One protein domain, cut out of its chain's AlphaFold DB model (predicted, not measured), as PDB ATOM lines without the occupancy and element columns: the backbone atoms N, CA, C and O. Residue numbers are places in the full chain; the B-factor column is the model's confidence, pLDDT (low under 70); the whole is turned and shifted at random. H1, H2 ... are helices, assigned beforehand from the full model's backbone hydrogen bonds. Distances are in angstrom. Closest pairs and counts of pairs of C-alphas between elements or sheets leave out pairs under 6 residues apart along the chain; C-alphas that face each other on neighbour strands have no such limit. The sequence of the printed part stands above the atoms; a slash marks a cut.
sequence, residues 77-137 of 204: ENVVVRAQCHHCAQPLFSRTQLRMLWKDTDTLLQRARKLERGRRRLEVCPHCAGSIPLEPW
ATOM      1  N   GLU A  77       2.224 -17.645  64.280       88.56
ATOM      2  CA  GLU A  77       1.921 -18.935  63.662       88.56
ATOM      3  C   GLU A  77       2.918 -20.009  64.112       88.56
ATOM      4  O   GLU A  77       2.529 -21.148  64.365       88.56
ATOM      5  N   ASN A  78       4.196 -19.655  64.305       87.38
ATOM      6  CA  ASN A  78       5.196 -20.601  64.805       87.38
ATOM      7  C   ASN A  78       4.872 -21.078  66.228       87.38
ATOM      8  O   ASN A  78       5.105 -22.243  66.558       87.38
ATOM      9  N   VAL A  79       4.343 -20.193  67.079       90.00
ATOM     10  CA  VAL A  79       3.936 -20.535  68.449       90.00
ATOM     11  C   VAL A  79       2.660 -21.372  68.435       90.00
ATOM     12  O   VAL A  79       2.589 -22.366  69.158       90.00
ATOM     13  N   VAL A  80       1.687 -21.020  67.592       90.50
ATOM     14  CA  VAL A  80       0.416 -21.748  67.448       90.50
ATOM     15  C   VAL A  80       0.650 -23.172  66.953       90.50
ATOM     16  O   VAL A  80       0.223 -24.116  67.615       90.50
ATOM     17  N   VAL A  81       1.396 -23.347  65.858       89.81
ATOM     18  CA  VAL A  81       1.735 -24.672  65.312       89.81
ATOM     19  C   VAL A  81       2.460 -25.515  66.361       89.81
ATOM     20  O   VAL A  81       2.178 -26.698  66.527       89.81
ATOM     21  N   ARG A  82       3.356 -24.911  67.151       90.19
ATOM     22  CA  ARG A  82       4.031 -25.627  68.240       90.19
ATOM     23  C   ARG A  82       3.129 -25.964  69.421       90.19
ATOM     24  O   ARG A  82       3.502 -26.841  70.197       90.19
ATOM     25  N   ALA A  83       1.998 -25.298  69.603       92.12
ATOM     26  CA  ALA A  83       1.039 -25.643  70.647       92.12
ATOM     27  C   ALA A  83       0.164 -26.848  70.266       92.12
ATOM     28  O   ALA A  83      -0.607 -27.318  71.102       92.12
ATOM     29  N   GLN A  84       0.298 -27.359  69.041       93.50
ATOM     30  CA  GLN A  84      -0.440 -28.500  68.513       93.50
ATOM     31  C   GLN A  84       0.443 -29.752  68.436       93.50
ATOM     32  O   GLN A  84       1.670 -29.684  68.328       93.50
ATOM     33  N   CYS A  85      -0.189 -30.921  68.509       92.19
ATOM     34  CA  CYS A  85       0.477 -32.190  68.253       92.19
ATOM     35  C   CYS A  85       0.803 -32.323  66.762       92.19
ATOM     36  O   CYS A  85      -0.078 -32.152  65.925       92.19
ATOM     37  N   HIS A  86       2.034 -32.715  66.432       90.81
ATOM     38  CA  HIS A  86       2.439 -32.942  65.043       90.81
ATOM     39  C   HIS A  86       1.662 -34.087  64.365       90.81
ATOM     40  O   HIS A  86       1.451 -34.048  63.160       90.81
ATOM     41  N   HIS A  87       1.197 -35.079  65.134       92.88
ATOM     42  CA  HIS A  87       0.504 -36.251  64.590       92.88
ATOM     43  C   HIS A  87      -0.994 -36.034  64.362       92.88
ATOM     44  O   HIS A  87      -1.526 -36.482  63.353       92.88
ATOM     45  N   CYS A  88      -1.693 -35.387  65.300       94.00
ATOM     46  CA  CYS A  88      -3.157 -35.273  65.256       94.00
ATOM     47  C   CYS A  88      -3.676 -33.831  65.213       94.00
ATOM     48  O   CYS A  88      -4.883 -33.631  65.327       94.00
ATOM     49  N   ALA A  89      -2.789 -32.833  65.132       93.88
ATOM     50  CA  ALA A  89      -3.080 -31.393  65.131       93.88
ATOM     51  C   ALA A  89      -3.871 -30.856  66.348       93.88
ATOM     52  O   ALA A  89      -4.104 -29.653  66.458       93.88
ATOM     53  N   GLN A  90      -4.247 -31.718  67.298       95.31
ATOM     54  CA  GLN A  90      -4.966 -31.312  68.504       95.31
ATOM     55  C   GLN A  90      -4.065 -30.479  69.430       95.31
ATOM     56  O   GLN A  90      -2.857 -30.742  69.505       95.31
ATOM     57  N   PRO A  91      -4.624 -29.498  70.163       95.38
ATOM     58  CA  PRO A  91      -3.871 -28.715  71.134       95.38
ATOM     59  C   PRO A  91      -3.231 -29.603  72.206       95.38
ATOM     60  O   PRO A  91      -3.889 -30.441  72.810       95.38
ATOM     61  N   LEU A  92      -1.951 -29.384  72.499       93.94
ATOM     62  CA  LEU A  92      -1.227 -30.112  73.550       93.94
ATOM     63  C   LEU A  92      -1.642 -29.690  74.967       93.94
ATOM     64  O   LEU A  92      -1.347 -30.380  75.939       93.94
ATOM     65  N   PHE A  93      -2.306 -28.541  75.084       93.88
ATOM     66  CA  PHE A  93      -2.722 -27.941  76.342       93.88
ATOM     67  C   PHE A  93      -4.181 -27.513  76.239       93.88
ATOM     68  O   PHE A  93      -4.614 -26.963  75.225       93.88
ATOM     69  N   SER A  94      -4.931 -27.686  77.325       91.12
ATOM     70  CA  SER A  94      -6.282 -27.144  77.426       91.12
ATOM     71  C   SER A  94      -6.273 -25.611  77.375       91.12
ATOM     72  O   SER A  94      -5.288 -24.951  77.717       91.12
ATOM     73  N   ARG A  95      -7.419 -25.009  77.040       91.25
ATOM     74  CA  ARG A  95      -7.581 -23.544  77.028       91.25
ATOM     75  C   ARG A  95      -7.241 -22.893  78.376       91.25
ATOM     76  O   ARG A  95      -6.768 -21.759  78.407       91.25
ATOM     77  N   THR A  96      -7.495 -23.580  79.488       91.31
ATOM     78  CA  THR A  96      -7.144 -23.101  80.835       91.31
ATOM     79  C   THR A  96      -5.635 -23.160  81.061       91.31
ATOM     80  O   THR A  96      -5.054 -22.190  81.541       91.31
ATOM     81  N   GLN A  97      -4.975 -24.244  80.641       89.88
ATOM     82  CA  GLN A  97      -3.515 -24.367  80.708       89.88
ATOM     83  C   GLN A  97      -2.806 -23.326  79.836       89.88
ATOM     84  O   GLN A  97      -1.864 -22.701  80.311       89.88
ATOM     85  N   LEU A  98      -3.281 -23.072  78.611       90.25
ATOM     86  CA  LEU A  98      -2.733 -22.018  77.746       90.25
ATOM     87  C   LEU A  98      -2.898 -20.626  78.367       90.25
ATOM     88  O   LEU A  98      -1.938 -19.861  78.408       90.25
ATOM     89  N   ARG A  99      -4.071 -20.319  78.941       89.88
ATOM     90  CA  ARG A  99      -4.287 -19.063  79.683       89.88
ATOM     91  C   ARG A  99      -3.302 -18.898  80.840       89.88
ATOM     92  O   ARG A  99      -2.744 -17.820  81.006       89.88
ATOM     93  N   MET A 100      -3.053 -19.956  81.611       89.81
ATOM     94  CA  MET A 100      -2.062 -19.924  82.691       89.81
ATOM     95  C   MET A 100      -0.631 -19.784  82.165       89.81
ATOM     96  O   MET A 100       0.155 -19.027  82.729       89.81
ATOM     97  N   LEU A 101      -0.290 -20.476  81.074       88.12
ATOM     98  CA  LEU A 101       1.018 -20.365  80.430       88.12
ATOM     99  C   LEU A 101       1.277 -18.942  79.937       88.12
ATOM    100  O   LEU A 101       2.393 -18.455  80.072       88.12
ATOM    101  N   TRP A 102       0.274 -18.261  79.392       90.31
ATOM    102  CA  TRP A 102       0.428 -16.905  78.861       90.31
ATOM    103  C   TRP A 102       0.174 -15.799  79.881       90.31
ATOM    104  O   TRP A 102       0.389 -14.630  79.557       90.31
ATOM    105  N   LYS A 103      -0.224 -16.139  81.110       90.19
ATOM    106  CA  LYS A 103      -0.323 -15.170  82.200       90.19
ATOM    107  C   LYS A 103       1.014 -14.436  82.340       90.19
ATOM    108  O   LYS A 103       2.064 -15.087  82.349       90.19
ATOM    109  N   ASP A 104       0.977 -13.109  82.403       89.56
ATOM    110  CA  ASP A 104       2.164 -12.256  82.540       89.56
ATOM    111  C   ASP A 104       3.195 -12.501  81.411       89.56
ATOM    112  O   ASP A 104       4.384 -12.727  81.656       89.56
ATOM    113  N   THR A 105       2.724 -12.602  80.160       88.19
ATOM    114  CA  THR A 105       3.592 -12.631  78.970       88.19
ATOM    115  C   THR A 105       3.284 -11.466  78.043       88.19
ATOM    116  O   THR A 105       2.242 -11.436  77.389       88.19
ATOM    117  N   ASP A 106       4.247 -10.558  77.930       84.44
ATOM    118  CA  ASP A 106       4.113  -9.319  77.158       84.44
ATOM    119  C   ASP A 106       4.744  -9.437  75.769       84.44
ATOM    120  O   ASP A 106       4.538  -8.593  74.903       84.44
ATOM    121  N   THR A 107       5.521 -10.498  75.529       87.12
ATOM    122  CA  THR A 107       6.221 -10.706  74.257       87.12
ATOM    123  C   THR A 107       6.018 -12.110  73.706       87.12
ATOM    124  O   THR A 107       5.905 -13.098  74.441       87.12
ATOM    125  N   LEU A 108       6.058 -12.219  72.380       87.50
ATOM    126  CA  LEU A 108       5.963 -13.494  71.679       87.50
ATOM    127  C   LEU A 108       7.102 -14.458  72.058       87.50
ATOM    128  O   LEU A 108       6.880 -15.654  72.240       87.50
ATOM    129  N   LEU A 109       8.305 -13.926  72.295       87.31
ATOM    130  CA  LEU A 109       9.447 -14.694  72.793       87.31
ATOM    131  C   LEU A 109       9.171 -15.323  74.168       87.31
ATOM    132  O   LEU A 109       9.497 -16.490  74.399       87.31
ATOM    133  N   GLN A 110       8.556 -14.581  75.095       88.00
ATOM    134  CA  GLN A 110       8.169 -15.132  76.397       88.00
ATOM    135  C   GLN A 110       7.120 -16.239  76.248       88.00
ATOM    136  O   GLN A 110       7.253 -17.279  76.903       88.00
ATOM    137  N   ARG A 111       6.128 -16.058  75.364       90.44
ATOM    138  CA  ARG A 111       5.120 -17.087  75.052       90.44
ATOM    139  C   ARG A 111       5.771 -18.355  74.501       90.44
ATOM    140  O   ARG A 111       5.536 -19.430  75.050       90.44
ATOM    141  N   ALA A 112       6.657 -18.228  73.512       89.75
ATOM    142  CA  ALA A 112       7.428 -19.339  72.951       89.75
ATOM    143  C   ALA A 112       8.228 -20.090  74.029       89.75
ATOM    144  O   ALA A 112       8.154 -21.316  74.135       89.75
ATOM    145  N   ARG A 113       8.933 -19.361  74.904       88.06
ATOM    146  CA  ARG A 113       9.727 -19.964  75.986       88.06
ATOM    147  C   ARG A 113       8.880 -20.676  77.040       88.06
ATOM    148  O   ARG A 113       9.310 -21.692  77.588       88.06
ATOM    149  N   LYS A 114       7.706 -20.144  77.392       90.69
ATOM    150  CA  LYS A 114       6.787 -20.808  78.333       90.69
ATOM    151  C   LYS A 114       6.145 -22.044  77.698       90.69
ATOM    152  O   LYS A 114       6.112 -23.080  78.356       90.69
ATOM    153  N   LEU A 115       5.740 -21.967  76.429       91.75
ATOM    154  CA  LEU A 115       5.206 -23.107  75.683       91.75
ATOM    155  C   LEU A 115       6.211 -24.262  75.612       91.75
ATOM    156  O   LEU A 115       5.867 -25.387  75.954       91.75
ATOM    157  N   GLU A 116       7.460 -23.986  75.237       89.31
ATOM    158  CA  GLU A 116       8.505 -25.012  75.143       89.31
ATOM    159  C   GLU A 116       8.774 -25.684  76.500       89.31
ATOM    160  O   GLU A 116       8.888 -26.905  76.585       89.31
ATOM    161  N   ARG A 117       8.805 -24.905  77.592       88.62
ATOM    162  CA  ARG A 117       8.916 -25.459  78.952       88.62
ATOM    163  C   ARG A 117       7.726 -26.340  79.322       88.62
ATOM    164  O   ARG A 117       7.923 -27.340  80.001       88.62
ATOM    165  N   GLY A 118       6.519 -25.974  78.891       89.81
ATOM    166  CA  GLY A 118       5.332 -26.811  79.035       89.81
ATOM    167  C   GLY A 118       5.457 -28.108  78.239       89.81
ATOM    168  O   GLY A 118       5.224 -29.176  78.791       89.81
ATOM    169  N   ARG A 119       5.880 -28.027  76.971       90.19
ATOM    170  CA  ARG A 119       6.021 -29.186  76.075       90.19
ATOM    171  C   ARG A 119       7.020 -30.202  76.590       90.19
ATOM    172  O   ARG A 119       6.734 -31.382  76.529       90.19
ATOM    173  N   ARG A 120       8.145 -29.761  77.155       87.38
ATOM    174  CA  ARG A 120       9.144 -30.661  77.758       87.38
ATOM    175  C   ARG A 120       8.608 -31.501  78.919       87.38
ATOM    176  O   ARG A 120       9.248 -32.470  79.296       87.38
ATOM    177  N   ARG A 121       7.480 -31.108  79.519       88.88
ATOM    178  CA  ARG A 121       6.799 -31.890  80.562       88.88
ATOM    179  C   ARG A 121       5.818 -32.912  79.986       88.88
ATOM    180  O   ARG A 121       5.256 -33.688  80.748       88.88
ATOM    181  N   LEU A 122       5.569 -32.867  78.680       88.31
ATOM    182  CA  LEU A 122       4.723 -33.805  77.963       88.31
ATOM    183  C   LEU A 122       5.629 -34.738  77.156       88.31
ATOM    184  O   LEU A 122       6.258 -34.311  76.192       88.31
ATOM    185  N   GLU A 123       5.692 -36.007  77.540       86.25
ATOM    186  CA  GLU A 123       6.426 -37.022  76.770       86.25
ATOM    187  C   GLU A 123       5.622 -37.460  75.533       86.25
ATOM    188  O   GLU A 123       6.164 -37.645  74.441       86.25
ATOM    189  N   VAL A 124       4.296 -37.547  75.687       93.88
ATOM    190  CA  VAL A 124       3.352 -37.988  74.656       93.88
ATOM    191  C   VAL A 124       2.143 -37.060  74.562       93.88
ATOM    192  O   VAL A 124       1.796 -36.341  75.502       93.88
ATOM    193  N   CYS A 125       1.483 -37.068  73.407       94.69
ATOM    194  CA  CYS A 125       0.258 -36.320  73.179       94.69
ATOM    195  C   CYS A 125      -0.896 -36.868  74.038       94.69
ATOM    196  O   CYS A 125      -1.165 -38.068  73.978       94.69
ATOM    197  N   PRO A 126      -1.663 -36.009  74.740       93.56
ATOM    198  CA  PRO A 126      -2.806 -36.452  75.542       93.56
ATOM    199  C   PRO A 126      -3.992 -36.971  74.710       93.56
ATOM    200  O   PRO A 126      -4.921 -37.539  75.274       93.56
ATOM    201  N   HIS A 127      -3.985 -36.765  73.388       95.75
ATOM    202  CA  HIS A 127      -5.083 -37.147  72.494       95.75
ATOM    203  C   HIS A 127      -4.800 -38.411  71.678       95.75
ATOM    204  O   HIS A 127      -5.702 -39.216  71.485       95.75
ATOM    205  N   CYS A 128      -3.571 -38.581  71.183       95.88
ATOM    206  CA  CYS A 128      -3.216 -39.687  70.284       95.88
ATOM    207  C   CYS A 128      -2.064 -40.564  70.791       95.88
ATOM    208  O   CYS A 128      -1.646 -41.466  70.073       95.88
ATOM    209  N   ALA A 129      -1.510 -40.277  71.976       94.75
ATOM    210  CA  ALA A 129      -0.332 -40.936  72.549       94.75
ATOM    211  C   ALA A 129       0.953 -40.882  71.689       94.75
ATOM    212  O   ALA A 129       1.971 -41.451  72.071       94.75
ATOM    213  N   GLY A 130       0.945 -40.159  70.563       92.88
ATOM    214  CA  GLY A 130       2.136 -39.938  69.748       92.88
ATOM    215  C   GLY A 130       3.201 -39.144  70.506       92.88
ATOM    216  O   GLY A 130       2.875 -38.218  71.254       92.88
ATOM    217  N   SER A 131       4.471 -39.493  70.303       92.44
ATOM    218  CA  SER A 131       5.613 -38.799  70.906       92.44
ATOM    219  C   SER A 131       5.636 -37.320  70.523       92.44
ATOM    220  O   SER A 131       5.335 -36.963  69.382       92.44
ATOM    221  N   ILE A 132       6.034 -36.448  71.449       88.12
ATOM    222  CA  ILE A 132       6.178 -35.015  71.167       88.12
ATOM    223  C   ILE A 132       7.655 -34.714  70.881       88.12
ATOM    224  O   ILE A 132       8.461 -34.702  71.812       88.12
ATOM    225  N   PRO A 133       8.042 -34.430  69.623       81.62
ATOM    226  CA  PRO A 133       9.444 -34.213  69.296       81.62
ATOM    227  C   PRO A 133       9.960 -32.887  69.869       81.62
ATOM    228  O   PRO A 133       9.259 -31.861  69.887       81.62
ATOM    229  N   LEU A 134      11.222 -32.903  70.305       77.75
ATOM    230  CA  LEU A 134      11.988 -31.723  70.702       77.75
ATOM    231  C   LEU A 134      12.673 -31.117  69.476       77.75
ATOM    232  O   LEU A 134      13.850 -31.340  69.215       77.75
ATOM    233  N   GLU A 135      11.925 -30.336  68.706       78.25
ATOM    234  CA  GLU A 135      12.467 -29.691  67.510       78.25
ATOM    235  C   GLU A 135      13.071 -28.312  67.815       78.25
ATOM    236  O   GLU A 135      12.543 -27.569  68.656       78.25
ATOM    237  N   PRO A 136      14.109 -27.880  67.077       79.31
ATOM    238  CA  PRO A 136      14.650 -26.532  67.195       79.31
ATOM    239  C   PRO A 136      13.675 -25.481  66.646       79.31
ATOM    240  O   PRO A 136      13.004 -25.693  65.636       79.31
ATOM    241  N   TRP A 137      13.594 -24.325  67.317       83.38
ATOM    242  CA  TRP A 137      12.746 -23.199  66.886       83.38
ATOM    243  C   TRP A 137      13.231 -22.553  65.588       83.38
ATOM    244  O   TRP A 137      12.434 -22.002  64.837       83.38
TER     245      TRP A 137
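Overview. This is residues 77 to 137 of the 204 residues of an uncharacterized protein of Deltaproteobacteria bacterium (UniProt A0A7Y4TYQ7). Three short helices gather toward one end of the domain, and two long loop stretches fill the other end. H3, the longest helix, has H1 side by side with it and H2 packed at a steep slant on another of its sides, while residues 83 to 94 and residues 120 to 137 loop out beyond the helices and fold back. The printed part has 61 residues, with three named helices in the order H1, H2, H3 and no named strand; the class is all helix, though under half of the residues, 26 of 61, are in named elements. The whole is compact, with a radius of gyration of the C-alphas of 11.0 A and spans of 32 by 25 by 20 A.

Arrangement. H3, residues 108 to 119, touches both other helices. H1, residues 77 to 82, touches H3 at residues 111 to 115 alone; the closest C-alphas are those of Val 79 and Ala 112, 5.8 A apart. These two helices run the same way at a shallow tilt of 12 degrees. H2, residues 95 to 102, touches H3 with the C-alphas of Trp 102 and Arg 111 closest, 6.0 A apart. They run opposite ways at a steep tilt of 56 degrees. H1 and H2 are apart. In H1, H2 and H3, every O i to N i+4 pair is within hydrogen-bond range.

Along the chain. H3 is 16.3 A from C-alpha 108 at (5.963, -13.494, 71.679) to C-alpha 119 at (6.021, -29.186, 76.075). H2 measures 10.6 A. H1 measures 8.4 A and begins with C-alpha 77 at (1.921, -18.935, 63.662).

Size, cuts and confidence. The two C-alphas farthest apart, those of Asp 106 and Ala 129, are 32.3 A apart. The link from H1 to H2 is long, with 12 residues; that from H2 to H3 is tight, with 5. The printed part has no cut. The mean pLDDT of the printed part of this model is 89.8, and no printed residue is under 70.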